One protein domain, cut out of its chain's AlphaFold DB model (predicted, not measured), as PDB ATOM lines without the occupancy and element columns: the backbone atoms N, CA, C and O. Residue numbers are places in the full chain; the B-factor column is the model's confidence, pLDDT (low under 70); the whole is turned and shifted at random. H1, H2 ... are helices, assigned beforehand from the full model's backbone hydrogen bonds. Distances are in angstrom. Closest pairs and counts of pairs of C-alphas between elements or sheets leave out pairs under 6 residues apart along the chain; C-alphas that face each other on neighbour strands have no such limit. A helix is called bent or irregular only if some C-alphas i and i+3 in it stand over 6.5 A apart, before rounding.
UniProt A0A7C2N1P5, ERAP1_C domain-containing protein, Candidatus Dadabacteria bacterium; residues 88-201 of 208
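What this domain is: This is residues 88 to 201 of the 208 residues of the protein "ERAP1_C domain-containing protein" of Candidatus Dadabacteria bacterium (UniProt A0A7C2N1P5). One long helix, H6, folds back along H5 as a helical hairpin, and a bundle of three helices, H1, H2 and H4, is packed on this hairpin through H4. H4 sits in the middle, short H3 lies at one end of the body, and residues 188 to 201, of which 188 to 200 belong to H6, stick out as a free arm past a kink. The printed part has 114 residues, with six named helices in the order H1, H2, H3, H4, H5, H6 and no named strand; the class is all helix. It is only just compact, close to loose, with a radius of gyration of the C-alphas of 15.9 A, and its outline is elongated, 52 by 31 by 19 A.

How they stand to each other: H6, residues 166 to 200, has a kink of 52 degrees near residue 189. It is irregular: C-alphas 167 and 170 are 7.9 A apart, and its line is a rough one. H5, residues 150 to 162, forms a hairpin with H6, opposite ways at a shallow tilt of 4 degrees; they touch, on H6 with residues 172 to 183 alone, and their closest C-alphas, those of Leu 153 and Ile 179, are 6.2 A apart. H4, residues 133 to 144, is the hub, touching four other helices. It touches residues 167 to 179 of H6 alone, the same way at a shallow tilt of 24 degrees, with the C-alphas of Gly 137 and Ala 168 closest at 5.3 A. H1, residues 96 to 105, touches H4 the same way at a shallow tilt of 20 degrees, the C-alphas of Thr 101 and Gly 142 being closest at 4.0 A. H2, residues 110 to 119, forms a hairpin with H1, at a steep tilt of 42 degrees, with the C-alphas of Gly 104 and Arg 110 closest at 4.0 A. H1, H2 and H4 are an up and down bundle, each running against the one before it. H3, residues 121 to 128, forms a hairpin with H4 at a tilt of 38 degrees, only just steep, with the C-alphas of Tyr 128 and Ile 136 closest at 7.4 A. H2 and H5 are near each other, while H1 and H6 are apart. Every O i to N i+4 pair is within hydrogen-bond range in H1, H2, H3, H4 and H5, and 27 of 31 are in H6.

Where its parts are: H6 runs 48.4 A from C-alpha 166 at (209.153, 212.362, 225.482) to C-alpha 200 at (225.785, 240.194, 261.465). H5 measures 18.8 A and H4 16.5 A from first to last C-alpha. H1 begins with C-alpha 96 at (204.897, 232.642, 227.386).

The domain as a whole: The C-alphas of Glu 130 and Glu 199, the two farthest apart, are 53.5 A from each other. Without the residues that stand free, the body spans 42 by 28 by 18 A. The printed part has no cut, and the five links between successive helices are tight. The mean pLDDT of the printed part is 94.6, and no printed residue is under 70.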
ATOM      1  N   SER A  88     196.549 234.546 227.245       95.69
ATOM      2  CA  SER A  88     195.729 235.244 226.256       95.69
ATOM      3  C   SER A  88     196.382 235.305 224.868       95.69
ATOM      4  O   SER A  88     197.595 235.160 224.715       95.69
ATOM      5  N   GLU A  89     195.579 235.621 223.853       93.75
ATOM      6  CA  GLU A  89     196.036 235.808 222.465       93.75
ATOM      7  C   GLU A  89     197.013 236.990 222.289       93.75
ATOM      8  O   GLU A  89     197.664 237.114 221.252       93.75
ATOM      9  N   LYS A  90     197.157 237.867 223.298       94.50
ATOM     10  CA  LYS A  90     198.116 238.985 223.270       94.50
ATOM     11  C   LYS A  90     199.570 238.532 223.427       94.50
ATOM     12  O   LYS A  90     200.490 239.250 223.018       94.50
ATOM     13  N   VAL A  91     199.800 237.376 224.051       95.12
ATOM     14  CA  VAL A  91     201.142 236.849 224.317       95.12
ATOM     15  C   VAL A  91     201.430 235.710 223.357       95.12
ATOM     16  O   VAL A  91     200.724 234.704 223.301       95.12
ATOM     17  N   ARG A  92     202.501 235.864 222.576       92.88
ATOM     18  CA  ARG A  92     202.865 234.859 221.578       92.88
ATOM     19  C   ARG A  92     203.306 233.575 222.283       92.88
ATOM     20  O   ARG A  92     204.020 233.651 223.287       92.88
ATOM     21  N   PRO A  93     202.992 232.391 221.729       92.31
ATOM     22  CA  PRO A  93     203.405 231.117 222.308       92.31
ATOM     23  C   PRO A  93     204.895 231.035 222.664       92.31
ATOM     24  O   PRO A  93     205.234 230.513 223.719       92.31
ATOM     25  N   GLN A  94     205.807 231.565 221.848       92.38
ATOM     26  CA  GLN A  94     207.241 231.522 222.167       92.38
ATOM     27  C   GLN A  94     207.669 232.379 223.375       92.38
ATOM     28  O   GLN A  94     208.725 232.112 223.947       92.38
ATOM     29  N   ASP A  95     206.860 233.367 223.772       94.31
ATOM     30  CA  ASP A  95     207.202 234.355 224.805       94.31
ATOM     31  C   ASP A  95     206.610 233.982 226.172       94.31
ATOM     32  O   ASP A  95     207.140 234.365 227.213       94.31
ATOM     33  N   LEU A  96     205.557 233.158 226.182       94.62
ATOM     34  CA  LEU A  96     204.897 232.642 227.386       94.62
ATOM     35  C   LEU A  96     205.873 232.062 228.433       94.62
ATOM     36  O   LEU A  96     205.706 232.368 229.618       94.62
ATOM     37  N   PRO A  97     206.921 231.285 228.067       95.75
ATOM     38  CA  PRO A  97     207.876 230.780 229.053       95.75
ATOM     39  C   PRO A  97     208.621 231.875 229.826       95.75
ATOM     40  O   PRO A  97     209.050 231.613 230.948       95.75
ATOM     41  N   VAL A  98     208.782 233.083 229.268       96.56
ATOM     42  CA  VAL A  98     209.466 234.199 229.944       96.56
ATOM     43  C   VAL A  98     208.688 234.612 231.188       96.56
ATOM     44  O   VAL A  98     209.247 234.578 232.285       96.56
ATOM     45  N   ALA A  99     207.400 234.931 231.040       96.12
ATOM     46  CA  ALA A  99     206.557 235.333 232.164       96.12
ATOM     47  C   ALA A  99     206.382 234.186 233.169       96.12
ATOM     48  O   ALA A  99     206.604 234.380 234.362       96.12
ATOM     49  N   LEU A 100     206.094 232.964 232.699       97.50
ATOM     50  CA  LEU A 100     205.948 231.804 233.587       97.50
ATOM     51  C   LEU A 100     207.200 231.516 234.413       97.50
ATOM     52  O   LEU A 100     207.083 231.138 235.576       97.50
ATOM     53  N   THR A 101     208.387 231.703 233.835       97.44
ATOM     54  CA  THR A 101     209.640 231.535 234.576       97.44
ATOM     55  C   THR A 101     209.744 232.566 235.692       97.44
ATOM     56  O   THR A 101     209.997 232.187 236.828       97.44
ATOM     57  N   HIS A 102     209.489 233.847 235.420       97.56
ATOM     58  CA  HIS A 102     209.609 234.892 236.443       97.56
ATOM     59  C   HIS A 102     208.580 234.714 237.571       97.56
ATOM     60  O   HIS A 102     208.951 234.726 238.745       97.56
ATOM     61  N   ILE A 103     207.322 234.401 237.238       98.06
ATOM     62  CA  ILE A 103     206.290 234.077 238.241       98.06
ATOM     63  C   ILE A 103     206.677 232.803 239.016       98.06
ATOM     64  O   ILE A 103     206.496 232.725 240.230       98.06
ATOM     65  N   GLY A 104     207.245 231.806 238.332       97.88
ATOM     66  CA  GLY A 104     207.708 230.543 238.908       97.88
ATOM     67  C   GLY A 104     208.878 230.686 239.888       97.88
ATOM     68  O   GLY A 104     208.988 229.903 240.830       97.88
ATOM     69  N   GLN A 105     209.735 231.692 239.706       96.25
ATOM     70  CA  GLN A 105     210.839 231.993 240.623       96.25
ATOM     71  C   GLN A 105     210.400 232.889 241.791       96.25
ATOM     72  O   GLN A 105     210.927 232.765 242.905       96.25
ATOM     73  N   ASN A 106     209.382 233.723 241.580       96.69
ATOM     74  CA  ASN A 106     208.810 234.595 242.598       96.69
ATOM     75  C   ASN A 106     208.291 233.782 243.813       96.69
ATOM     76  O   ASN A 106     207.500 232.850 243.639       96.69
ATOM     77  N   PRO A 107     208.690 234.098 245.063       95.50
ATOM     78  CA  PRO A 107     208.192 233.412 246.260       95.50
ATOM     79  C   PRO A 107     206.663 233.416 246.401       95.50
ATOM     80  O   PRO A 107     206.093 232.427 246.859       95.50
ATOM     81  N   LYS A 108     206.003 234.500 245.976       97.00
ATOM     82  CA  LYS A 108     204.539 234.656 245.980       97.00
ATOM     83  C   LYS A 108     203.874 233.983 244.774       97.00
ATOM     84  O   LYS A 108     202.702 233.634 244.845       97.00
ATOM     85  N   GLY A 109     204.624 233.759 243.693       97.56
ATOM     86  CA  GLY A 109     204.121 233.207 242.431       97.56
ATOM     87  C   GLY A 109     204.363 231.712 242.217       97.56
ATOM     88  O   GLY A 109     203.561 231.051 241.560       97.56
ATOM     89  N   ARG A 110     205.426 231.133 242.787       97.69
ATOM     90  CA  ARG A 110     205.901 229.786 242.411       97.69
ATOM     91  C   ARG A 110     204.851 228.689 242.515       97.69
ATOM     92  O   ARG A 110     204.737 227.841 241.635       97.69
ATOM     93  N   SER A 111     204.067 228.709 243.592       97.50
ATOM     94  CA  SER A 111     203.029 227.705 243.815       97.50
ATOM     95  C   SER A 111     201.886 227.889 242.826       97.50
ATOM     96  O   SER A 111     201.491 226.915 242.195       97.50
ATOM     97  N   ILE A 112     201.396 229.119 242.646       97.56
ATOM     98  CA  ILE A 112     200.269 229.394 241.748       97.56
ATOM     99  C   ILE A 112     200.639 229.190 240.278       97.56
ATOM    100  O   ILE A 112     199.826 228.652 239.538       97.56
ATOM    101  N   ALA A 113     201.871 229.509 239.867       98.25
ATOM    102  CA  ALA A 113     202.353 229.246 238.515       98.25
ATOM    103  C   ALA A 113     202.352 227.748 238.201       98.25
ATOM    104  O   ALA A 113     201.895 227.339 237.138       98.25
ATOM    105  N   TRP A 114     202.828 226.919 239.135       98.44
ATOM    106  CA  TRP A 114     202.827 225.471 238.944       98.44
ATOM    107  C   TRP A 114     201.413 224.887 238.888       98.44
ATOM    108  O   TRP A 114     201.124 224.078 238.008       98.44
ATOM    109  N   GLU A 115     200.511 225.309 239.779       98.25
ATOM    110  CA  GLU A 115     199.110 224.871 239.711       98.25
ATOM    111  C   GLU A 115     198.455 225.298 238.386       98.25
ATOM    112  O   GLU A 115     197.787 224.489 237.747       98.25
ATOM    113  N   PHE A 116     198.728 226.518 237.917       97.94
ATOM    114  CA  PHE A 116     198.217 227.022 236.644       97.94
ATOM    115  C   PHE A 116     198.760 226.242 235.439       97.94
ATOM    116  O   PHE A 116     198.017 225.927 234.513       97.94
ATOM    117  N   VAL A 117     200.043 225.858 235.457       97.75
ATOM    118  CA  VAL A 117     200.631 224.980 234.430       97.75
ATOM    119  C   VAL A 117     199.948 223.615 234.408       97.75
ATOM    120  O   VAL A 117     199.683 223.102 233.323       97.75
ATOM    121  N   LYS A 118     199.641 223.032 235.575       98.06
ATOM    122  CA  LYS A 118     198.890 221.769 235.649       98.06
ATOM    123  C   LYS A 118     197.473 221.927 235.090       98.06
ATOM    124  O   LYS A 118     197.030 221.063 234.340       98.06
ATOM    125  N   GLU A 119     196.790 223.025 235.408       97.81
ATOM    126  CA  GLU A 119     195.441 223.320 234.906       97.81
ATOM    127  C   GLU A 119     195.421 223.496 233.380       97.81
ATOM    128  O   GLU A 119     194.623 222.869 232.685       97.81
ATOM    129  N   LYS A 120     196.334 224.308 232.836       96.69
ATOM    130  CA  LYS A 120     196.423 224.597 231.396       96.69
ATOM    131  C   LYS A 120     197.274 223.586 230.631       96.69
ATOM    132  O   LYS A 120     197.673 223.847 229.495       96.69
ATOM    133  N   TRP A 121     197.568 222.431 231.226       95.62
ATOM    134  CA  TRP A 121     198.532 221.490 230.665       95.62
ATOM    135  C   TRP A 121     198.154 221.020 229.260       95.62
ATOM    136  O   TRP A 121     198.994 221.030 228.361       95.62
ATOM    137  N   GLN A 122     196.881 220.675 229.044       93.88
ATOM    138  CA  GLN A 122     196.407 220.262 227.722       93.88
ATOM    139  C   GLN A 122     196.574 221.389 226.694       93.88
ATOM    140  O   GLN A 122     197.123 221.160 225.623       93.88
ATOM    141  N   THR A 123     196.223 222.627 227.060       93.69
ATOM    142  CA  THR A 123     196.420 223.810 226.209       93.69
ATOM    143  C   THR A 123     197.885 224.009 225.828       93.69
ATOM    144  O   THR A 123     198.178 224.348 224.685       93.69
ATOM    145  N   LEU A 124     198.821 223.787 226.755       93.94
ATOM    146  CA  LEU A 124     200.255 223.866 226.465       93.94
ATOM    147  C   LEU A 124     200.682 222.778 225.470       93.94
ATOM    148  O   LEU A 124     201.404 223.066 224.516       93.94
ATOM    149  N   MET A 125     200.220 221.542 225.659       92.06
ATOM    150  CA  MET A 125     200.548 220.435 224.759       92.06
ATOM    151  C   MET A 125     199.997 220.656 223.342       92.06
ATOM    152  O   MET A 125     200.740 220.470 222.376       92.06
ATOM    153  N   ASP A 126     198.756 221.129 223.226       90.81
ATOM    154  CA  ASP A 126     198.115 221.458 221.944       90.81
ATOM    155  C   ASP A 126     198.791 222.662 221.270       90.81
ATOM    156  O   ASP A 126     198.916 222.738 220.052       90.81
ATOM    157  N   ARG A 127     199.271 223.629 222.057       90.06
ATOM    158  CA  ARG A 127     199.935 224.826 221.532       90.06
ATOM    159  C   ARG A 127     201.319 224.521 220.967       90.06
ATOM    160  O   ARG A 127     201.693 225.090 219.943       90.06
ATOM    161  N   TYR A 128     202.101 223.677 221.639       88.25
ATOM    162  CA  TYR A 128     203.506 223.471 221.280       88.25
ATOM    163  C   TYR A 128     203.764 222.248 220.401       88.25
ATOM    164  O   TYR A 128     204.794 222.246 219.727       88.25
ATOM    165  N   HIS A 129     202.859 221.261 220.350       79.56
ATOM    166  CA  HIS A 129     202.979 220.041 219.534       79.56
ATOM    167  C   HIS A 129     204.429 219.484 219.476       79.56
ATOM    168  O   HIS A 129     205.219 219.665 220.406       79.56
ATOM    169  N   GLU A 130     204.812 218.760 218.421       70.31
ATOM    170  CA  GLU A 130     206.151 218.153 218.333       70.31
ATOM    171  C   GLU A 130     207.276 219.185 218.109       70.31
ATOM    172  O   GLU A 130     208.398 218.984 218.574       70.31
ATOM    173  N   GLY A 131     206.984 220.325 217.467       71.38
ATOM    174  CA  GLY A 131     207.979 221.356 217.130       71.38
ATOM    175  C   GLY A 131     208.375 222.296 218.280       71.38
ATOM    176  O   GLY A 131     209.412 222.952 218.208       71.38
ATOM    177  N   GLY A 132     207.578 222.366 219.349       81.81
ATOM    178  CA  GLY A 132     207.745 223.305 220.464       81.81
ATOM    179  C   GLY A 132     208.116 222.654 221.796       81.81
ATOM    180  O   GLY A 132     208.095 223.323 222.828       81.81
ATOM    181  N   LEU A 133     208.481 221.366 221.816       84.75
ATOM    182  CA  LEU A 133     208.768 220.637 223.064       84.75
ATOM    183  C   LEU A 133     209.918 221.243 223.887       84.75
ATOM    184  O   LEU A 133     209.958 221.073 225.106       84.75
ATOM    185  N   PHE A 134     210.830 221.990 223.258       89.44
ATOM    186  CA  PHE A 134     211.861 222.735 223.982       89.44
ATOM    187  C   PHE A 134     211.266 223.854 224.858       89.44
ATOM    188  O   PHE A 134     211.769 224.095 225.954       89.44
ATOM    189  N   LEU A 135     210.171 224.498 224.427       93.44
ATOM    190  CA  LEU A 135     209.460 225.519 225.205       93.44
ATOM    191  C   LEU A 135     208.742 224.889 226.396       93.44
ATOM    192  O   LEU A 135     208.824 225.431 227.492       93.44
ATOM    193  N   ILE A 136     208.145 223.702 226.221       94.75
ATOM    194  CA  ILE A 136     207.625 222.907 227.345       94.75
ATOM    195  C   ILE A 136     208.737 222.634 228.361       94.75
ATOM    196  O   ILE A 136     208.535 222.841 229.552       94.75
ATOM    197  N   GLY A 137     209.931 222.243 227.904       94.75
ATOM    198  CA  GLY A 137     211.100 222.098 228.773       94.75
ATOM    199  C   GLY A 137     211.377 223.357 229.603       94.75
ATOM    200  O   GLY A 137     211.477 223.267 230.824       94.75
ATOM    201  N   ARG A 138     211.417 224.536 228.969       95.38
ATOM    202  CA  ARG A 138     211.632 225.821 229.665       95.38
ATOM    203  C   ARG A 138     210.533 226.134 230.680       95.38
ATOM    204  O   ARG A 138     210.840 226.613 231.763       95.38
ATOM    205  N   ILE A 139     209.274 225.833 230.362       96.75
ATOM    206  CA  ILE A 139     208.146 226.013 231.291       96.75
ATOM    207  C   ILE A 139     208.309 225.103 232.510       96.75
ATOM    208  O   ILE A 139     208.167 225.564 233.642       96.75
ATOM    209  N   ILE A 140     208.646 223.828 232.295       97.25
ATOM    210  CA  ILE A 140     208.884 222.865 233.376       97.25
ATOM    211  C   ILE A 140     210.028 223.356 234.261       97.25
ATOM    212  O   ILE A 140     209.885 223.400 235.479       97.25
ATOM    213  N   GLU A 141     211.155 223.742 233.671       97.25
ATOM    214  CA  GLU A 141     212.305 224.268 234.406       97.25
ATOM    215  C   GLU A 141     211.929 225.516 235.218       97.25
ATOM    216  O   GLU A 141     212.092 225.530 236.440       97.25
ATOM    217  N   GLY A 142     211.348 226.525 234.566       97.38
ATOM    218  CA  GLY A 142     211.036 227.815 235.174       97.38
ATOM    219  C   GLY A 142     210.015 227.750 236.310       97.38
ATOM    220  O   GLY A 142     210.114 228.532 237.251       97.38
ATOM    221  N   THR A 143     209.081 226.796 236.266       98.06
ATOM    222  CA  THR A 143     207.984 226.689 237.250       98.06
ATOM    223  C   THR A 143     208.209 225.658 238.352       98.06
ATOM    224  O   THR A 143     207.435 225.615 239.304       98.06
ATOM    225  N   THR A 144     209.261 224.832 238.270       98.19
ATOM    226  CA  THR A 144     209.491 223.758 239.257       98.19
ATOM    227  C   THR A 144     210.810 223.871 240.014       98.19
ATOM    228  O   THR A 144     210.897 223.432 241.161       98.19
ATOM    229  N   THR A 145     211.840 224.480 239.424       97.38
ATOM    230  CA  THR A 145     213.200 224.492 239.993       97.38
ATOM    231  C   THR A 145     213.353 225.343 241.251       97.38
ATOM    232  O   THR A 145     214.294 225.119 242.006       97.38
ATOM    233  N   ALA A 146     212.422 226.258 241.532       97.38
ATOM    234  CA  ALA A 146     212.418 227.061 242.755       97.38
ATOM    235  C   ALA A 146     211.872 226.311 243.988       97.38
ATOM    236  O   ALA A 146     211.893 226.838 245.104       97.38
ATOM    237  N   PHE A 147     211.334 225.097 243.824       98.44
ATOM    238  CA  PHE A 147     210.811 224.335 244.955       98.44
ATOM    239  C   PHE A 147     211.925 223.735 245.815       98.44
ATOM    240  O   PHE A 147     212.957 223.286 245.320       98.44
ATOM    241  N   ALA A 148     211.669 223.695 247.123       97.50
ATOM    242  CA  ALA A 148     212.598 223.192 248.134       97.50
ATOM    243  C   ALA A 148     211.889 222.342 249.208       97.50
ATOM    244  O   ALA A 148     212.351 222.255 250.342       97.50
ATOM    245  N   THR A 149     210.747 221.721 248.879       97.69
ATOM    246  CA  THR A 149     209.969 220.896 249.822       97.69
ATOM    247  C   THR A 149     209.703 219.497 249.276       97.69
ATOM    248  O   THR A 149     209.536 219.290 248.069       97.69
ATOM    249  N   ALA A 150     209.627 218.514 250.179       97.81
ATOM    250  CA  ALA A 150     209.345 217.126 249.817       97.81
ATOM    251  C   ALA A 150     207.955 216.955 249.178       97.81
ATOM    252  O   ALA A 150     207.796 216.125 248.283       97.81
ATOM    253  N   ASP A 151     206.965 217.750 249.598       98.19
ATOM    254  CA  ASP A 151     205.625 217.751 249.005       98.19
ATOM    255  C   ASP A 151     205.653 218.165 247.537       98.19
ATOM    256  O   ASP A 151     205.137 217.438 246.689       98.19
ATOM    257  N   LYS A 152     206.324 219.276 247.209       98.06
ATOM    258  CA  LYS A 152     206.427 219.733 245.819       98.06
ATOM    259  C   LYS A 152     207.264 218.788 244.962       98.06
ATOM    260  O   LYS A 152     206.896 218.529 243.822       98.06
ATOM    261  N   LEU A 153     208.315 218.171 245.514       98.44
ATOM    262  CA  LEU A 153     209.043 217.105 244.816       98.44
ATOM    263  C   LEU A 153     208.125 215.925 244.452       98.44
ATOM    264  O   LEU A 153     208.199 215.405 243.337       98.44
ATOM    265  N   ARG A 154     207.271 215.487 245.388       98.44
ATOM    266  CA  ARG A 154     206.310 214.401 245.150       98.44
ATOM    267  C   ARG A 154     205.271 214.787 244.104       98.44
ATOM    268  O   ARG A 154     205.034 213.983 243.208       98.44
ATOM    269  N   ASP A 155     204.706 215.986 244.209       98.38
ATOM    270  CA  ASP A 155     203.701 216.509 243.280       98.38
ATOM    271  C   ASP A 155     204.242 216.568 241.842       98.38
ATOM    272  O   ASP A 155     203.697 215.922 240.948       98.38
ATOM    273  N   VAL A 156     205.397 217.212 241.635       98.25
ATOM    274  CA  VAL A 156     206.051 217.312 240.316       98.25
ATOM    275  C   VAL A 156     206.383 215.925 239.752       98.25
ATOM    276  O   VAL A 156     206.117 215.631 238.586       98.25
ATOM    277  N   ASN A 157     206.927 215.028 240.579       97.88
ATOM    278  CA  ASN A 157     207.255 213.666 240.152       97.88
ATOM    279  C   ASN A 157     206.007 212.853 239.787       97.88
ATOM    280  O   ASN A 157     206.039 212.069 238.840       97.88
ATOM    281  N   HIS A 158     204.916 212.999 240.541       98.06
ATOM    282  CA  HIS A 158     203.662 212.314 240.254       98.06
ATOM    283  C   HIS A 158     203.052 212.821 238.945       98.06
ATOM    284  O   HIS A 158     202.707 212.010 238.086       98.06
ATOM    285  N   PHE A 159     203.014 214.140 238.756       98.12
ATOM    286  CA  PHE A 159     202.469 214.762 237.556       98.12
ATOM    287  C   PHE A 159     203.132 214.241 236.273       98.12
ATOM    288  O   PHE A 159     202.440 213.810 235.355       98.12
ATOM    289  N   PHE A 160     204.466 214.165 236.221       96.75
ATOM    290  CA  PHE A 160     205.173 213.685 235.023       96.75
ATOM    291  C   PHE A 160     205.222 212.157 234.865       96.75
ATOM    292  O   PHE A 160     205.636 211.659 233.814       96.75
ATOM    293  N   LYS A 161     204.773 211.383 235.864       95.38
ATOM    294  CA  LYS A 161     204.508 209.945 235.677       95.38
ATOM    295  C   LYS A 161     203.240 209.715 234.857       95.38
ATOM    296  O   LYS A 161     203.216 208.782 234.053       95.38
ATOM    297  N   THR A 162     202.221 210.547 235.061       94.31
ATOM    298  CA  THR A 162     200.935 210.477 234.352       94.31
ATOM    299  C   THR A 162     200.944 211.292 233.055       94.31
ATOM    300  O   THR A 162     200.335 210.868 232.078       94.31
ATOM    301  N   HIS A 163     201.727 212.373 232.984       93.38
ATOM    302  CA  HIS A 163     201.855 213.250 231.816       93.38
ATOM    303  C   HIS A 163     203.243 213.115 231.185       93.38
ATOM    304  O   HIS A 163     204.157 213.905 231.430       93.38
ATOM    305  N   LYS A 164     203.432 212.064 230.385       89.50
ATOM    306  CA  LYS A 164     204.726 211.801 229.745       89.50
ATOM    307  C   LYS A 164     204.998 212.822 228.641       89.50
ATOM    308  O   LYS A 164     204.220 212.938 227.704       89.50
ATOM    309  N   VAL A 165     206.170 213.453 228.695       88.62
ATOM    310  CA  VAL A 165     206.662 214.361 227.646       88.62
ATOM    311  C   VAL A 165     207.974 213.811 227.085       88.62
ATOM    312  O   VAL A 165     209.041 214.090 227.641       88.62
ATOM    313  N   PRO A 166     207.947 212.988 226.018       85.25
ATOM    314  CA  PRO A 166     209.153 212.362 225.482       85.25
ATOM    315  C   PRO A 166     210.285 213.350 225.172       85.25
ATOM    316  O   PRO A 166     211.429 213.070 225.533       85.25
ATOM    317  N   GLY A 167     209.960 214.518 224.607       85.75
ATOM    318  CA  GLY A 167     210.932 215.569 224.284       85.75
ATOM    319  C   GLY A 167     211.498 216.338 225.484       85.75
ATOM    320  O   GLY A 167     212.507 217.014 225.333       85.75
ATOM    321  N   ALA A 168     210.914 216.205 226.682       91.00
ATOM    322  CA  ALA A 168     211.355 216.913 227.890       91.00
ATOM    323  C   ALA A 168     211.835 215.974 229.012       91.00
ATOM    324  O   ALA A 168     212.074 216.421 230.133       91.00
ATOM    325  N   LYS A 169     212.029 214.672 228.740       92.50
ATOM    326  CA  LYS A 169     212.482 213.681 229.743       92.50
ATOM    327  C   LYS A 169     213.738 214.122 230.499       92.50
ATOM    328  O   LYS A 169     213.825 213.936 231.713       92.50
ATOM    329  N   ARG A 170     214.713 214.688 229.778       94.56
ATOM    330  CA  ARG A 170     215.961 215.192 230.369       94.56
ATOM    331  C   ARG A 170     215.678 216.351 231.323       94.56
ATOM    332  O   ARG A 170     216.115 216.283 232.468       94.56
ATOM    333  N   THR A 171     214.913 217.344 230.876       95.88
ATOM    334  CA  THR A 171     214.545 218.511 231.682       95.88
ATOM    335  C   THR A 171     213.764 218.109 232.924       95.88
ATOM    336  O   THR A 171     214.123 218.524 234.014       95.88
ATOM    337  N   ILE A 172     212.789 217.201 232.809       96.88
ATOM    338  CA  ILE A 172     212.041 216.675 233.963       96.88
ATOM    339  C   ILE A 172     212.990 216.041 234.988       96.88
ATOM    340  O   ILE A 172     212.894 216.317 236.182       96.88
ATOM    341  N   LYS A 173     213.938 215.206 234.537       97.81
ATOM    342  CA  LYS A 173     214.929 214.589 235.431       97.81
ATOM    343  C   LYS A 173     215.792 215.647 236.124       97.81
ATOM    344  O   LYS A 173     216.030 215.518 237.322       97.81
ATOM    345  N   GLN A 174     216.245 216.659 235.384       98.12
ATOM    346  CA  GLN A 174     217.051 217.758 235.917       98.12
ATOM    347  C   GLN A 174     216.260 218.600 236.920       98.12
ATOM    348  O   GLN A 174     216.746 218.799 238.024       98.12
ATOM    349  N   SER A 175     215.022 218.990 236.613       97.88
ATOM    350  CA  SER A 175     214.151 219.725 237.537       97.88
ATOM    351  C   SER A 175     213.926 218.967 238.843       97.88
ATOM    352  O   SER A 175     214.078 219.537 239.920       97.88
ATOM    353  N   LEU A 176     213.621 217.666 238.777       98.50
ATOM    354  CA  LEU A 176     213.463 216.837 239.977       98.50
ATOM    355  C   LEU A 176     214.755 216.757 240.796       98.50
ATOM    356  O   LEU A 176     214.693 216.716 242.023       98.50
ATOM    357  N   GLU A 177     215.909 216.716 240.132       98.50
ATOM    358  CA  GLU A 177     217.204 216.731 240.805       98.50
ATOM    359  C   GLU A 177     217.483 218.076 241.474       98.50
ATOM    360  O   GLU A 177     217.844 218.098 242.646       98.50
ATOM    361  N   THR A 178     217.214 219.191 240.795       98.56
ATOM    362  CA  THR A 178     217.324 220.536 241.374       98.56
ATOM    363  C   THR A 178     216.470 220.670 242.632       98.56
ATOM    364  O   THR A 178     216.965 221.126 243.656       98.56
ATOM    365  N   ILE A 179     215.223 220.184 242.621       98.56
ATOM    366  CA  ILE A 179     214.363 220.219 243.815       98.56
ATOM    367  C   ILE A 179     214.973 219.391 244.961       98.56
ATOM    368  O   ILE A 179     214.950 219.827 246.113       98.56
ATOM    369  N   ARG A 180     215.551 218.210 244.680       98.69
ATOM    370  CA  ARG A 180     216.248 217.403 245.703       98.69
ATOM    371  C   ARG A 180     217.454 218.138 246.280       98.69
ATOM    372  O   ARG A 180     217.634 218.120 247.496       98.69
ATOM    373  N   LEU A 181     218.249 218.779 245.426       98.50
ATOM    374  CA  LEU A 181     219.408 219.565 245.842       98.50
ATOM    375  C   LEU A 181     218.981 220.749 246.710       98.50
ATOM    376  O   LEU A 181     219.548 220.932 247.781       98.50
ATOM    377  N   ASN A 182     217.930 221.476 246.327       98.00
ATOM    378  CA  ASN A 182     217.386 222.575 247.126       98.00
ATOM    379  C   ASN A 182     216.935 222.106 248.516       98.00
ATOM    380  O   ASN A 182     217.248 222.754 249.510       98.00
ATOM    381  N   ILE A 183     216.241 220.962 248.605       98.31
ATOM    382  CA  ILE A 183     215.847 220.359 249.891       98.31
ATOM    383  C   ILE A 183     217.085 220.026 250.734       98.31
ATOM    384  O   ILE A 183     217.106 220.298 251.933       98.31
ATOM    385  N   ALA A 184     218.107 219.417 250.126       98.25
ATOM    386  CA  ALA A 184     219.318 219.005 250.828       98.25
ATOM    387  C   ALA A 184     220.128 220.206 251.336       98.25
ATOM    388  O   ALA A 184     220.529 220.208 252.498       98.25
ATOM    389  N   VAL A 185     220.317 221.227 250.496       97.50
ATOM    390  CA  VAL A 185     220.999 222.482 250.847       97.50
ATOM    391  C   VAL A 185     220.244 223.200 251.958       97.50
ATOM    392  O   VAL A 185     220.838 223.515 252.983       97.50
ATOM    393  N   LEU A 186     218.925 223.367 251.821       96.06
ATOM    394  CA  LEU A 186     218.113 224.007 252.853       96.06
ATOM    395  C   LEU A 186     218.177 223.236 254.178       96.06
ATOM    396  O   LEU A 186     218.293 223.840 255.234       96.06
ATOM    397  N   LYS A 187     218.145 221.900 254.150       96.12
ATOM    398  CA  LYS A 187     218.268 221.091 255.370       96.12
ATOM    399  C   LYS A 187     219.651 221.211 256.021       96.12
ATOM    400  O   LYS A 187     219.730 221.173 257.244       96.12
ATOM    401  N   ARG A 188     220.717 221.278 255.220       97.19
ATOM    402  CA  ARG A 188     222.106 221.314 255.694       97.19
ATOM    403  C   ARG A 188     222.476 222.684 256.261       97.19
ATOM    404  O   ARG A 188     223.042 222.732 257.341       97.19
ATOM    405  N   ASP A 189     222.128 223.758 255.552       96.81
ATOM    406  CA  ASP A 189     222.731 225.079 255.772       96.81
ATOM    407  C   ASP A 189     221.812 226.071 256.499       96.81
ATOM    408  O   ASP A 189     222.263 227.138 256.906       96.81
ATOM    409  N   ARG A 190     220.513 225.767 256.655       94.19
ATOM    410  CA  ARG A 190     219.525 226.743 257.155       94.19
ATOM    411  C   ARG A 190     219.871 227.313 258.524       94.19
ATOM    412  O   ARG A 190     219.758 228.522 258.695       94.19
ATOM    413  N   GLU A 191     220.236 226.469 259.486       95.31
ATOM    414  CA  GLU A 191     220.490 226.936 260.855       95.31
ATOM    415  C   GLU A 191     221.786 227.754 260.934       95.31
ATOM    416  O   GLU A 191     221.778 228.830 261.526       95.31
ATOM    417  N   ASP A 192     222.844 227.323 260.241       95.50
ATOM    418  CA  ASP A 192     224.124 228.041 260.187       95.50
ATOM    419  C   ASP A 192     223.968 229.419 259.522       95.50
ATOM    420  O   ASP A 192     224.427 230.433 260.052       95.50
ATOM    421  N   ILE A 193     223.261 229.488 258.385       94.19
ATOM    422  CA  ILE A 193     222.976 230.753 257.689       94.19
ATOM    423  C   ILE A 193     222.119 231.667 258.569       94.19
ATOM    424  O   ILE A 193     222.393 232.864 258.665       94.19
ATOM    425  N   LYS A 194     221.088 231.118 259.222       92.94
ATOM    426  CA  LYS A 194     220.222 231.881 260.125       92.94
ATOM    427  C   LYS A 194     221.026 232.466 261.284       92.94
ATOM    428  O   LYS A 194     220.876 233.650 261.576       92.94
ATOM    429  N   GLN A 195     221.878 231.666 261.925       94.12
ATOM    430  CA  GLN A 195     222.736 232.126 263.014       94.12
ATOM    431  C   GLN A 195     223.664 233.251 262.551       94.12
ATOM    432  O   GLN A 195     223.672 234.320 263.158       94.12
ATOM    433  N   TRP A 196     224.367 233.050 261.436       94.50
ATOM    434  CA  TRP A 196     225.277 234.055 260.896       94.50
ATOM    435  C   TRP A 196     224.561 235.379 260.590       94.50
ATOM    436  O   TRP A 196     225.060 236.446 260.951       94.50
ATOM    437  N   LEU A 197     223.364 235.325 259.992       92.00
ATOM    438  CA  LEU A 197     222.564 236.516 259.699       92.00
ATOM    439  C   LEU A 197     222.090 237.232 260.968       92.00
ATOM    440  O   LEU A 197     222.109 238.459 260.988       92.00
ATOM    441  N   MET A 198     221.706 236.510 262.022       90.12
ATOM    442  CA  MET A 198     221.331 237.126 263.304       90.12
ATOM    443  C   MET A 198     222.517 237.823 263.984       90.12
ATOM    444  O   MET A 198     222.334 238.855 264.621       90.12
ATOM    445  N   GLU A 199     223.728 237.284 263.840       92.00
ATOM    446  CA  GLU A 199     224.947 237.860 264.422       92.00
ATOM    447  C   GLU A 199     225.447 239.101 263.662       92.00
ATOM    448  O   GLU A 199     226.052 239.986 264.265       92.00
ATOM    449  N   HIS A 200     225.188 239.183 262.351       86.81
ATOM    450  CA  HIS A 200     225.785 240.194 261.465       86.81
ATOM    451  C   HIS A 200     224.779 241.173 260.838       86.81
ATOM    452  O   HIS A 200     225.191 242.092 260.128       86.81
ATOM    453  N   SER A 201     223.477 241.025 261.098       73.94
ATOM    454  CA  SER A 201     222.433 241.884 260.523       73.94
ATOM    455  C   SER A 201     221.573 242.498 261.627       73.94
ATOM    456  O   SER A 201     220.838 241.788 262.307       73.94
TER     457      SER A 201